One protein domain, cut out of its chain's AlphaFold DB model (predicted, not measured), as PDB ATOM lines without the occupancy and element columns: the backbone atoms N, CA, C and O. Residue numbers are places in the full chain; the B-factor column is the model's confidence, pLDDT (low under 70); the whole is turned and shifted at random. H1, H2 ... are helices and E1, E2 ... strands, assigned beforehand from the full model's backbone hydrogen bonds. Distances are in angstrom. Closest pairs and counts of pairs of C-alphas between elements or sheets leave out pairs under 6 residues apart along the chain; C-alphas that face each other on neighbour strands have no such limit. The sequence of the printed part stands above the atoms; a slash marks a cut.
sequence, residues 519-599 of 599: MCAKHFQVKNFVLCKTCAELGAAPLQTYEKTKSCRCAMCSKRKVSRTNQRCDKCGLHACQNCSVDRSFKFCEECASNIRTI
ATOM      1  N   MET A 519      25.769  12.963 -60.734       83.62
ATOM      2  CA  MET A 519      26.509  13.957 -61.514       83.62
ATOM      3  C   MET A 519      27.297  13.304 -62.650       83.62
ATOM      4  O   MET A 519      27.912  12.247 -62.491       83.62
ATOM      5  N   CYS A 520      27.293  13.937 -63.823       78.00
ATOM      6  CA  CYS A 520      28.205  13.574 -64.904       78.00
ATOM      7  C   CYS A 520      29.551  14.282 -64.725       78.00
ATOM      8  O   CYS A 520      29.676  15.197 -63.913       78.00
ATOM      9  N   ALA A 521      30.533  13.925 -65.554       77.94
ATOM     10  CA  ALA A 521      31.892  14.444 -65.438       77.94
ATOM     11  C   ALA A 521      32.027  15.981 -65.537       77.94
ATOM     12  O   ALA A 521      33.048  16.526 -65.144       77.94
ATOM     13  N   LYS A 522      31.014  16.680 -66.071       72.19
ATOM     14  CA  LYS A 522      30.994  18.150 -66.166       72.19
ATOM     15  C   LYS A 522      30.319  18.849 -64.982       72.19
ATOM     16  O   LYS A 522      30.479  20.049 -64.843       72.19
ATOM     17  N   HIS A 523      29.529  18.130 -64.188       72.88
ATOM     18  CA  HIS A 523      28.683  18.719 -63.140       72.88
ATOM     19  C   HIS A 523      29.114  18.289 -61.739       72.88
ATOM     20  O   HIS A 523      28.287  18.245 -60.831       72.88
ATOM     21  N   PHE A 524      30.393  17.947 -61.564       85.25
ATOM     22  CA  PHE A 524      30.974  17.738 -60.248       85.25
ATOM     23  C   PHE A 524      32.285  18.506 -60.117       85.25
ATOM     24  O   PHE A 524      33.036  18.641 -61.080       85.25
ATOM     25  N   GLN A 525      32.552  18.988 -58.911       86.88
ATOM     26  CA  GLN A 525      33.833  19.564 -58.531       86.88
ATOM     27  C   GLN A 525      34.503  18.643 -57.518       86.88
ATOM     28  O   GLN A 525      33.838  18.093 -56.635       86.88
ATOM     29  N   VAL A 526      35.818  18.484 -57.632       90.81
ATOM     30  CA  VAL A 526      36.622  17.811 -56.612       90.81
ATOM     31  C   VAL A 526      37.200  18.879 -55.699       90.81
ATOM     32  O   VAL A 526      37.882  19.783 -56.171       90.81
ATOM     33  N   LYS A 527      36.937  18.772 -54.398       90.19
ATOM     34  CA  LYS A 527      37.573  19.613 -53.379       90.19
ATOM     35  C   LYS A 527      38.328  18.736 -52.391       90.19
ATOM     36  O   LYS A 527      37.839  17.677 -51.997       90.19
ATOM     37  N   ASN A 528      39.527  19.180 -52.032       91.50
ATOM     38  CA  ASN A 528      40.399  18.500 -51.085       91.50
ATOM     39  C   ASN A 528      40.224  19.122 -49.706       91.50
ATOM     40  O   ASN A 528      40.157  20.343 -49.589       91.50
ATOM     41  N   PHE A 529      40.168  18.271 -48.693       92.31
ATOM     42  CA  PHE A 529      40.023  18.670 -47.306       92.31
ATOM     43  C   PHE A 529      41.039  17.948 -46.446       92.31
ATOM     44  O   PHE A 529      41.332  16.768 -46.660       92.31
ATOM     45  N   VAL A 530      41.501  18.646 -45.426       92.69
ATOM     46  CA  VAL A 530      42.341  18.102 -44.376       92.69
ATOM     47  C   VAL A 530      41.436  17.562 -43.283       92.69
ATOM     48  O   VAL A 530      40.699  18.309 -42.642       92.69
ATOM     49  N   LEU A 531      41.526  16.271 -42.988       93.50
ATOM     50  CA  LEU A 531      40.764  15.650 -41.908       93.50
ATOM     51  C   LEU A 531      41.692  15.086 -40.843       93.50
ATOM     52  O   LEU A 531      42.712  14.488 -41.167       93.50
ATOM     53  N   CYS A 532      41.327  15.204 -39.564       93.06
ATOM     54  CA  CYS A 532      41.953  14.364 -38.546       93.06
ATOM     55  C   CYS A 532      41.581  12.892 -38.790       93.06
ATOM     56  O   CYS A 532      40.513  12.610 -39.339       93.06
ATOM     57  N   LYS A 533      42.434  11.954 -38.358       91.44
ATOM     58  CA  LYS A 533      42.219  10.509 -38.582       91.44
ATOM     59  C   LYS A 533      40.816  10.035 -38.178       91.44
ATOM     60  O   LYS A 533      40.145   9.398 -38.979       91.44
ATOM     61  N   THR A 534      40.315  10.476 -37.023       91.12
ATOM     62  CA  THR A 534      38.959  10.147 -36.552       91.12
ATOM     63  C   THR A 534      37.860  10.661 -37.490       91.12
ATOM     64  O   THR A 534      36.944   9.926 -37.838       91.12
ATOM     65  N   CYS A 535      37.940  11.912 -37.955       91.69
ATOM     66  CA  CYS A 535      36.949  12.446 -38.899       91.69
ATOM     67  C   CYS A 535      37.049  11.787 -40.280       91.69
ATOM     68  O   CYS A 535      36.039  11.632 -40.963       91.69
ATOM     69  N   ALA A 536      38.253  11.394 -40.693       90.44
ATOM     70  CA  ALA A 536      38.455  10.657 -41.932       90.44
ATOM     71  C   ALA A 536      37.804   9.265 -41.869       90.44
ATOM     72  O   ALA A 536      37.183   8.838 -42.843       90.44
ATOM     73  N   GLU A 537      37.892   8.578 -40.732       89.69
ATOM     74  CA  GLU A 537      37.236   7.283 -40.508       89.69
ATOM     75  C   GLU A 537      35.702   7.392 -40.548       89.69
ATOM     76  O   GLU A 537      35.050   6.550 -41.158       89.69
ATOM     77  N   LEU A 538      35.125   8.476 -40.013       87.62
ATOM     78  CA  LEU A 538      33.671   8.716 -40.009       87.62
ATOM     79  C   LEU A 538      33.069   9.044 -41.395       87.62
ATOM     80  O   LEU A 538      31.851   9.022 -41.560       87.62
ATOM     81  N   GLY A 539      33.887   9.373 -42.400       79.00
ATOM     82  CA  GLY A 539      33.489   9.409 -43.818       79.00
ATOM     83  C   GLY A 539      32.564  10.548 -44.288       79.00
ATOM     84  O   GLY A 539      32.325  10.668 -45.490       79.00
ATOM     85  N   ALA A 540      32.054  11.409 -43.403       79.12
ATOM     86  CA  ALA A 540      31.181  12.524 -43.789       79.12
ATOM     87  C   ALA A 540      31.967  13.714 -44.376       79.12
ATOM     88  O   ALA A 540      32.903  14.216 -43.754       79.12
ATOM     89  N   ALA A 541      31.529  14.229 -45.533       84.81
ATOM     90  CA  ALA A 541      32.153  15.391 -46.169       84.81
ATOM     91  C   ALA A 541      32.083  16.653 -45.273       84.81
ATOM     92  O   ALA A 541      31.058  16.880 -44.607       84.81
ATOM     93  N   PRO A 542      33.143  17.481 -45.221       86.50
ATOM     94  CA  PRO A 542      33.095  18.803 -44.595       86.50
ATOM     95  C   PRO A 542      32.241  19.791 -45.394       86.50
ATOM     96  O   PRO A 542      32.094  19.655 -46.606       86.50
ATOM     97  N   LEU A 543      31.704  20.802 -44.705       84.31
ATOM     98  CA  LEU A 543      31.005  21.948 -45.311       84.31
ATOM     99  C   LEU A 543      31.750  23.270 -45.073       84.31
ATOM    100  O   LEU A 543      31.208  24.350 -45.290       84.31
ATOM    101  N   GLN A 544      32.993  23.184 -44.609       87.31
ATOM    102  CA  GLN A 544      33.840  24.330 -44.329       87.31
ATOM    103  C   GLN A 544      35.313  23.950 -44.498       87.31
ATOM    104  O   GLN A 544      35.652  22.771 -44.405       87.31
ATOM    105  N   THR A 545      36.160  24.939 -44.749       86.19
ATOM    106  CA  THR A 545      37.623  24.835 -44.755       86.19
ATOM    107  C   THR A 545      38.194  25.839 -43.774       86.19
ATOM    108  O   THR A 545      37.678  26.954 -43.698       86.19
ATOM    109  N   TYR A 546      39.258  25.469 -43.065       86.44
ATOM    110  CA  TYR A 546      39.897  26.377 -42.118       86.44
ATOM    111  C   TYR A 546      41.175  27.013 -42.654       86.44
ATOM    112  O   TYR A 546      42.049  26.322 -43.183       86.44
ATOM    113  N   GLU A 547      41.332  28.319 -42.442       84.25
ATOM    114  CA  GLU A 547      42.606  28.984 -42.720       84.25
ATOM    115  C   GLU A 547      43.714  28.526 -41.758       84.25
ATOM    116  O   GLU A 547      43.478  28.105 -40.617       84.25
ATOM    117  N   LYS A 548      44.967  28.605 -42.221       81.12
ATOM    118  CA  LYS A 548      46.127  28.304 -41.372       81.12
ATOM    119  C   LYS A 548      46.220  29.346 -40.264       81.12
ATOM    120  O   LYS A 548      46.354  30.536 -40.527       81.12
ATOM    121  N   THR A 549      46.226  28.889 -39.017       84.06
ATOM    122  CA  THR A 549      46.282  29.772 -37.844       84.06
ATOM    123  C   THR A 549      47.683  29.827 -37.238       84.06
ATOM    124  O   THR A 549      48.610  29.143 -37.674       84.06
ATOM    125  N   LYS A 550      47.851  30.581 -36.144       86.81
ATOM    126  CA  LYS A 550      49.036  30.435 -35.284       86.81
ATOM    127  C   LYS A 550      49.198  28.975 -34.834       86.81
ATOM    128  O   LYS A 550      48.221  28.245 -34.664       86.81
ATOM    129  N   SER A 551      50.454  28.567 -34.664       86.69
ATOM    130  CA  SER A 551      50.840  27.193 -34.333       86.69
ATOM    131  C   SER A 551      50.361  26.783 -32.934       86.69
ATOM    132  O   SER A 551      50.805  27.348 -31.928       86.69
ATOM    133  N   CYS A 552      49.508  25.761 -32.858       88.25
ATOM    134  CA  CYS A 552      48.923  25.210 -31.633       88.25
ATOM    135  C   CYS A 552      49.298  23.734 -31.443       88.25
ATOM    136  O   CYS A 552      49.853  23.090 -32.332       88.25
ATOM    137  N   ARG A 553      49.040  23.194 -30.249       89.12
ATOM    138  CA  ARG A 553      49.264  21.774 -29.938       89.12
ATOM    139  C   ARG A 553      48.273  20.895 -30.713       89.12
ATOM    140  O   ARG A 553      47.088  21.202 -30.743       89.12
ATOM    141  N   CYS A 554      48.753  19.806 -31.314       89.62
ATOM    142  CA  CYS A 554      47.897  18.815 -31.966       89.62
ATOM    143  C   CYS A 554      46.946  18.161 -30.950       89.62
ATOM    144  O   CYS A 554      47.401  17.630 -29.937       89.62
ATOM    145  N   ALA A 555      45.647  18.149 -31.251       88.75
ATOM    146  CA  ALA A 555      44.604  17.574 -30.397       88.75
ATOM    147  C   ALA A 555      44.538  16.036 -30.453       88.75
ATOM    148  O   ALA A 555      43.857  15.415 -29.646       88.75
ATOM    149  N   MET A 556      45.240  15.417 -31.408       86.31
ATOM    150  CA  MET A 556      45.106  13.991 -31.740       86.31
ATOM    151  C   MET A 556      46.333  13.147 -31.356       86.31
ATOM    152  O   MET A 556      46.349  11.938 -31.580       86.31
ATOM    153  N   CYS A 557      47.396  13.760 -30.825       88.75
ATOM    154  CA  CYS A 557      48.599  13.034 -30.417       88.75
ATOM    155  C   CYS A 557      48.385  12.369 -29.051       88.75
ATOM    156  O   CYS A 557      48.173  13.051 -28.054       88.75
ATOM    157  N   SER A 558      48.513  11.045 -28.986       70.25
ATOM    158  CA  SER A 558      48.187  10.257 -27.792       70.25
ATOM    159  C   SER A 558      49.338  10.064 -26.792       70.25
ATOM    160  O   SER A 558      49.131   9.423 -25.764       70.25
ATOM    161  N   LYS A 559      50.556  10.586 -27.027       60.97
ATOM    162  CA  LYS A 559      51.705  10.365 -26.118       60.97
ATOM    163  C   LYS A 559      52.657  11.565 -26.041       60.97
ATOM    164  O   LYS A 559      52.903  12.204 -27.054       60.97
ATOM    165  N   ARG A 560      53.188  11.796 -24.825       58.84
ATOM    166  CA  ARG A 560      54.193  12.742 -24.247       58.84
ATOM    167  C   ARG A 560      54.987  13.756 -25.116       58.84
ATOM    168  O   ARG A 560      55.544  14.683 -24.540       58.84
ATOM    169  N   LYS A 561      55.034  13.666 -26.447       62.91
ATOM    170  CA  LYS A 561      55.550  14.698 -27.365       62.91
ATOM    171  C   LYS A 561      54.428  15.173 -28.290       62.91
ATOM    172  O   LYS A 561      54.159  14.573 -29.326       62.91
ATOM    173  N   VAL A 562      53.770  16.265 -27.905       72.56
ATOM    174  CA  VAL A 562      52.711  16.882 -28.713       72.56
ATOM    175  C   VAL A 562      53.341  17.747 -29.801       72.56
ATOM    176  O   VAL A 562      53.903  18.803 -29.512       72.56
ATOM    177  N   SER A 563      53.241  17.309 -31.056       82.94
ATOM    178  CA  SER A 563      53.644  18.124 -32.203       82.94
ATOM    179  C   SER A 563      52.792  19.392 -32.272       82.94
ATOM    180  O   SER A 563      51.578  19.352 -32.048       82.94
ATOM    181  N   ARG A 564      53.421  20.522 -32.600       86.62
ATOM    182  CA  ARG A 564      52.693  21.755 -32.911       86.62
ATOM    183  C   ARG A 564      52.337  21.795 -34.396       86.62
ATOM    184  O   ARG A 564      53.066  21.259 -35.222       86.62
ATOM    185  N   THR A 565      51.208  22.405 -34.721       88.75
ATOM    186  CA  THR A 565      50.656  22.487 -36.076       88.75
ATOM    187  C   THR A 565      49.871  23.784 -36.238       88.75
ATOM    188  O   THR A 565      49.255  24.272 -35.291       88.75
ATOM    189  N   ASN A 566      49.892  24.352 -37.438       89.44
ATOM    190  CA  ASN A 566      49.028  25.462 -37.850       89.44
ATOM    191  C   ASN A 566      47.812  24.989 -38.665       89.44
ATOM    192  O   ASN A 566      47.020  25.813 -39.115       89.44
ATOM    193  N   GLN A 567      47.675  23.678 -38.867       89.50
ATOM    194  CA  GLN A 567      46.648  23.058 -39.693       89.50
ATOM    195  C   GLN A 567      45.498  22.538 -38.824       89.50
ATOM    196  O   GLN A 567      45.714  21.968 -37.747       89.50
ATOM    197  N   ARG A 568      44.269  22.734 -39.301       92.50
ATOM    198  CA  ARG A 568      43.036  22.325 -38.622       92.50
ATOM    199  C   ARG A 568      42.300  21.285 -39.458       92.50
ATOM    200  O   ARG A 568      42.441  21.238 -40.673       92.50
ATOM    201  N   CYS A 569      41.540  20.435 -38.783       91.88
ATOM    202  CA  CYS A 569      40.612  19.516 -39.419       91.88
ATOM    203  C   CYS A 569      39.424  20.306 -39.978       91.88
ATOM    204  O   CYS A 569      38.703  20.945 -39.217       91.88
ATOM    205  N   ASP A 570      39.161  20.189 -41.271       92.62
ATOM    206  CA  ASP A 570      38.065  20.877 -41.955       92.62
ATOM    207  C   ASP A 570      36.674  20.424 -41.488       92.62
ATOM    208  O   ASP A 570      35.684  21.137 -41.645       92.62
ATOM    209  N   LYS A 571      36.575  19.256 -40.839       90.88
ATOM    210  CA  LYS A 571      35.310  18.761 -40.282       90.88
ATOM    211  C   LYS A 571      35.021  19.276 -38.871       90.88
ATOM    212  O   LYS A 571      33.926  19.769 -38.632       90.88
ATOM    213  N   CYS A 572      35.963  19.122 -37.938       91.44
ATOM    214  CA  CYS A 572      35.746  19.421 -36.513       91.44
ATOM    215  C   CYS A 572      36.482  20.671 -36.008       91.44
ATOM    216  O   CYS A 572      36.314  21.054 -34.856       91.44
ATOM    217  N   GLY A 573      37.334  21.287 -36.829       90.19
ATOM    218  CA  GLY A 573      38.090  22.488 -36.480       90.19
ATOM    219  C   GLY A 573      39.242  22.278 -35.495       90.19
ATOM    220  O   GLY A 573      39.887  23.257 -35.122       90.19
ATOM    221  N   LEU A 574      39.535  21.048 -35.066       92.00
ATOM    222  CA  LEU A 574      40.649  20.760 -34.155       92.00
ATOM    223  C   LEU A 574      42.002  20.780 -34.878       92.00
ATOM    224  O   LEU A 574      42.106  20.341 -36.024       92.00
ATOM    225  N   HIS A 575      43.056  21.233 -34.194       92.31
ATOM    226  CA  HIS A 575      44.430  21.201 -34.705       92.31
ATOM    227  C   HIS A 575      44.942  19.767 -34.857       92.31
ATOM    228  O   HIS A 575      44.960  18.998 -33.892       92.31
ATOM    229  N   ALA A 576      45.417  19.423 -36.053       91.31
ATOM    230  CA  ALA A 576      45.979  18.112 -36.369       91.31
ATOM    231  C   ALA A 576      47.347  18.280 -37.047       91.31
ATOM    232  O   ALA A 576      47.500  19.068 -37.980       91.31
ATOM    233  N   CYS A 577      48.379  17.609 -36.529       90.56
ATOM    234  CA  CYS A 577      49.694  17.580 -37.173       90.56
ATOM    235  C   CYS A 577      49.686  16.610 -38.362       90.56
ATOM    236  O   CYS A 577      48.808  15.756 -38.439       90.56
ATOM    237  N   GLN A 578      50.700  16.685 -39.227       87.50
ATOM    238  CA  GLN A 578      50.814  15.855 -40.438       87.50
ATOM    239  C   GLN A 578      50.679  14.343 -40.177       87.50
ATOM    240  O   GLN A 578      50.105  13.627 -40.985       87.50
ATOM    241  N   ASN A 579      51.133  13.848 -39.020       89.19
ATOM    242  CA  ASN A 579      51.018  12.426 -38.665       89.19
ATOM    243  C   ASN A 579      49.618  12.024 -38.160       89.19
ATOM    244  O   ASN A 579      49.328  10.834 -37.999       89.19
ATOM    245  N   CYS A 580      48.759  13.001 -37.866       90.56
ATOM    246  CA  CYS A 580      47.415  12.826 -37.317       90.56
ATOM    247  C   CYS A 580      46.310  13.383 -38.229       90.56
ATOM    248  O   CYS A 580      45.131  13.287 -37.870       90.56
ATOM    249  N   SER A 581      46.672  13.942 -39.382       91.62
ATOM    250  CA  SER A 581      45.759  14.350 -40.441       91.62
ATOM    251  C   SER A 581      45.961  13.516 -41.703       91.62
ATOM    252  O   SER A 581      46.972  12.840 -41.874       91.62
ATOM    253  N   VAL A 582      44.955  13.538 -42.568       93.12
ATOM    254  CA  VAL A 582      44.982  12.969 -43.910       93.12
ATOM    255  C   VAL A 582      44.261  13.917 -44.854       93.12
ATOM    256  O   VAL A 582      43.219  14.477 -44.500       93.12
ATOM    257  N   ASP A 583      44.792  14.066 -46.060       92.38
ATOM    258  CA  ASP A 583      44.112  14.790 -47.125       92.38
ATOM    259  C   ASP A 583      43.127  13.846 -47.817       92.38
ATOM    260  O   ASP A 583      43.470  12.724 -48.200       92.38
ATOM    261  N   ARG A 584      41.875  14.283 -47.959       92.25
ATOM    262  CA  ARG A 584      40.839  13.541 -48.680       92.25
ATOM    263  C   ARG A 584      40.142  14.414 -49.703       92.25
ATOM    264  O   ARG A 584      39.721  15.532 -49.414       92.25
ATOM    265  N   SER A 585      39.953  13.845 -50.885       91.88
ATOM    266  CA  SER A 585      39.171  14.443 -51.959       91.88
ATOM    267  C   SER A 585      37.705  14.032 -51.847       91.88
ATOM    268  O   SER A 585      37.388  12.849 -51.722       91.88
ATOM    269  N   PHE A 586      36.802  15.000 -51.950       91.75
ATOM    270  CA  PHE A 586      35.358  14.781 -52.002       91.75
ATOM    271  C   PHE A 586      34.777  15.400 -53.276       91.75
ATOM    272  O   PHE A 586      35.336  16.350 -53.831       91.75
ATOM    273  N   LYS A 587      33.657  14.847 -53.753       92.44
ATOM    274  CA  LYS A 587      33.004  15.251 -55.007       92.44
ATOM    275  C   LYS A 587      31.703  15.986 -54.693       92.44
ATOM    276  O   LYS A 587      30.828  15.438 -54.027       92.44
ATOM    277  N   PHE A 588      31.538  17.205 -55.191       88.38
ATOM    278  CA  PHE A 588      30.390  18.063 -54.881       88.38
ATOM    279  C   PHE A 588      29.637  18.453 -56.144       88.38
ATOM    280  O   PHE A 588      30.261  18.647 -57.188       88.38
ATOM    281  N   CYS A 589      28.312  18.600 -56.043       82.88
ATOM    282  CA  CYS A 589      27.572  19.363 -57.043       82.88
ATOM    283  C   CYS A 589      27.904  20.848 -56.888       82.88
ATOM    284  O   CYS A 589      28.429  21.262 -55.855       82.88
ATOM    285  N   GLU A 590      27.590  21.640 -57.906       80.12
ATOM    286  CA  GLU A 590      27.910  23.069 -57.952       80.12
ATOM    287  C   GLU A 590      27.368  23.838 -56.736       80.12
ATOM    288  O   GLU A 590      28.126  24.533 -56.069       80.12
ATOM    289  N   GLU A 591      26.109  23.602 -56.363       80.56
ATOM    290  CA  GLU A 591      25.462  24.234 -55.207       80.56
ATOM    291  C   GLU A 591      26.102  23.831 -53.864       80.56
ATOM    292  O   GLU A 591      26.412  24.668 -53.018       80.56
ATOM    293  N   CYS A 592      26.368  22.537 -53.643       83.44
ATOM    294  CA  CYS A 592      27.075  22.116 -52.430       83.44
ATOM    295  C   CYS A 592      28.523  22.622 -52.414       83.44
ATOM    296  O   CYS A 592      29.072  22.844 -51.338       83.44
ATOM    297  N   ALA A 593      29.146  22.793 -53.582       86.19
ATOM    298  CA  ALA A 593      30.501  23.305 -53.689       86.19
ATOM    299  C   ALA A 593      30.579  24.798 -53.345       86.19
ATOM    300  O   ALA A 593      31.542  25.200 -52.684       86.19
ATOM    301  N   SER A 594      29.593  25.601 -53.765       83.69
ATOM    302  CA  SER A 594      29.495  27.030 -53.440       83.69
ATOM    303  C   SER A 594      29.155  27.278 -51.972       83.69
ATOM    304  O   SER A 594      29.575  28.284 -51.412       83.69
ATOM    305  N   ASN A 595      28.458  26.341 -51.326       85.56
ATOM    306  CA  ASN A 595      28.069  26.453 -49.918       85.56
ATOM    307  C   ASN A 595      29.184  26.093 -48.916       85.56
ATOM    308  O   ASN A 595      28.962  26.182 -47.707       85.56
ATOM    309  N   ILE A 596      30.371  25.687 -49.382       86.56
ATOM    310  CA  ILE A 596      31.523  25.439 -48.502       86.56
ATOM    311  C   ILE A 596      32.082  26.776 -48.019       86.56
ATOM    312  O   ILE A 596      32.531  27.586 -48.825       86.56
ATOM    313  N   ARG A 597      32.080  26.982 -46.700       84.94
ATOM    314  CA  ARG A 597      32.557  28.222 -46.070       84.94
ATOM    315  C   ARG A 597      34.056  28.169 -45.787       84.94
ATOM    316  O   ARG A 597      34.537  27.156 -45.293       84.94
ATOM    317  N   THR A 598      34.772  29.265 -46.001       83.69
ATOM    318  CA  THR A 598      36.124  29.439 -45.447       83.69
ATOM    319  C   THR A 598      36.008  30.175 -44.115       83.69
ATOM    320  O   THR A 598      35.331  31.201 -44.055       83.69
ATOM    321  N   ILE A 599      36.591  29.613 -43.054       78.56
ATOM    322  CA  ILE A 599      36.519  30.100 -41.663       78.56
ATOM    323  C   ILE A 599      37.933  30.200 -41.097       78.56
ATOM    324  O   ILE A 599      38.193  31.140 -40.322       78.56
TER     325      ILE A 599
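Overview. This is residues 519 to 599 of the 599 residues of an uncharacterized protein of Culex quinquefasciatus (UniProt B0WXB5). With little regular structure, the domain is a rod: a two-stranded ribbon, E1 and E2, with a short helix near each end, H1 and H2, and a long looping stretch, residues 539 to 580, reaching to Arg 560 at one tip. The 81 printed residues run E1, H1, E2, H2; the class is mixed, with 27 residues in named elements. It is only just compact, close to loose, radius of gyration of the C-alphas 13.9 A, spanning 48 by 24 by 14 A.

Along the chain. E1, residues 525 to 532, begins at C-alpha (33.833, 19.564, -58.531) and measures 22.2 A. H1 is residues 533 to 538. E2, residues 581 to 588, measures 21.4 A. H2, residues 590 to 594, ends at C-alpha (29.495, 27.030, -53.440).

Arrangement. E1 and E2 are antiparallel at 153 degrees; N 529 and O 584 are 2.9 A apart, within hydrogen-bond range. The closest C-alphas of H1 and E2, Lys 533 and Ser 581, are 5.5 A apart; those of E1 and H2, Gln 525 and Glu 590, 6.9 A. H1 and H2 are apart. In both helices every O i to N i+4 pair is within hydrogen-bond range.

Size, cuts and confidence. The printed part has no cut. The link from H1 to E2 is long, 42 residues. Residues 559 to 561 are under pLDDT 70.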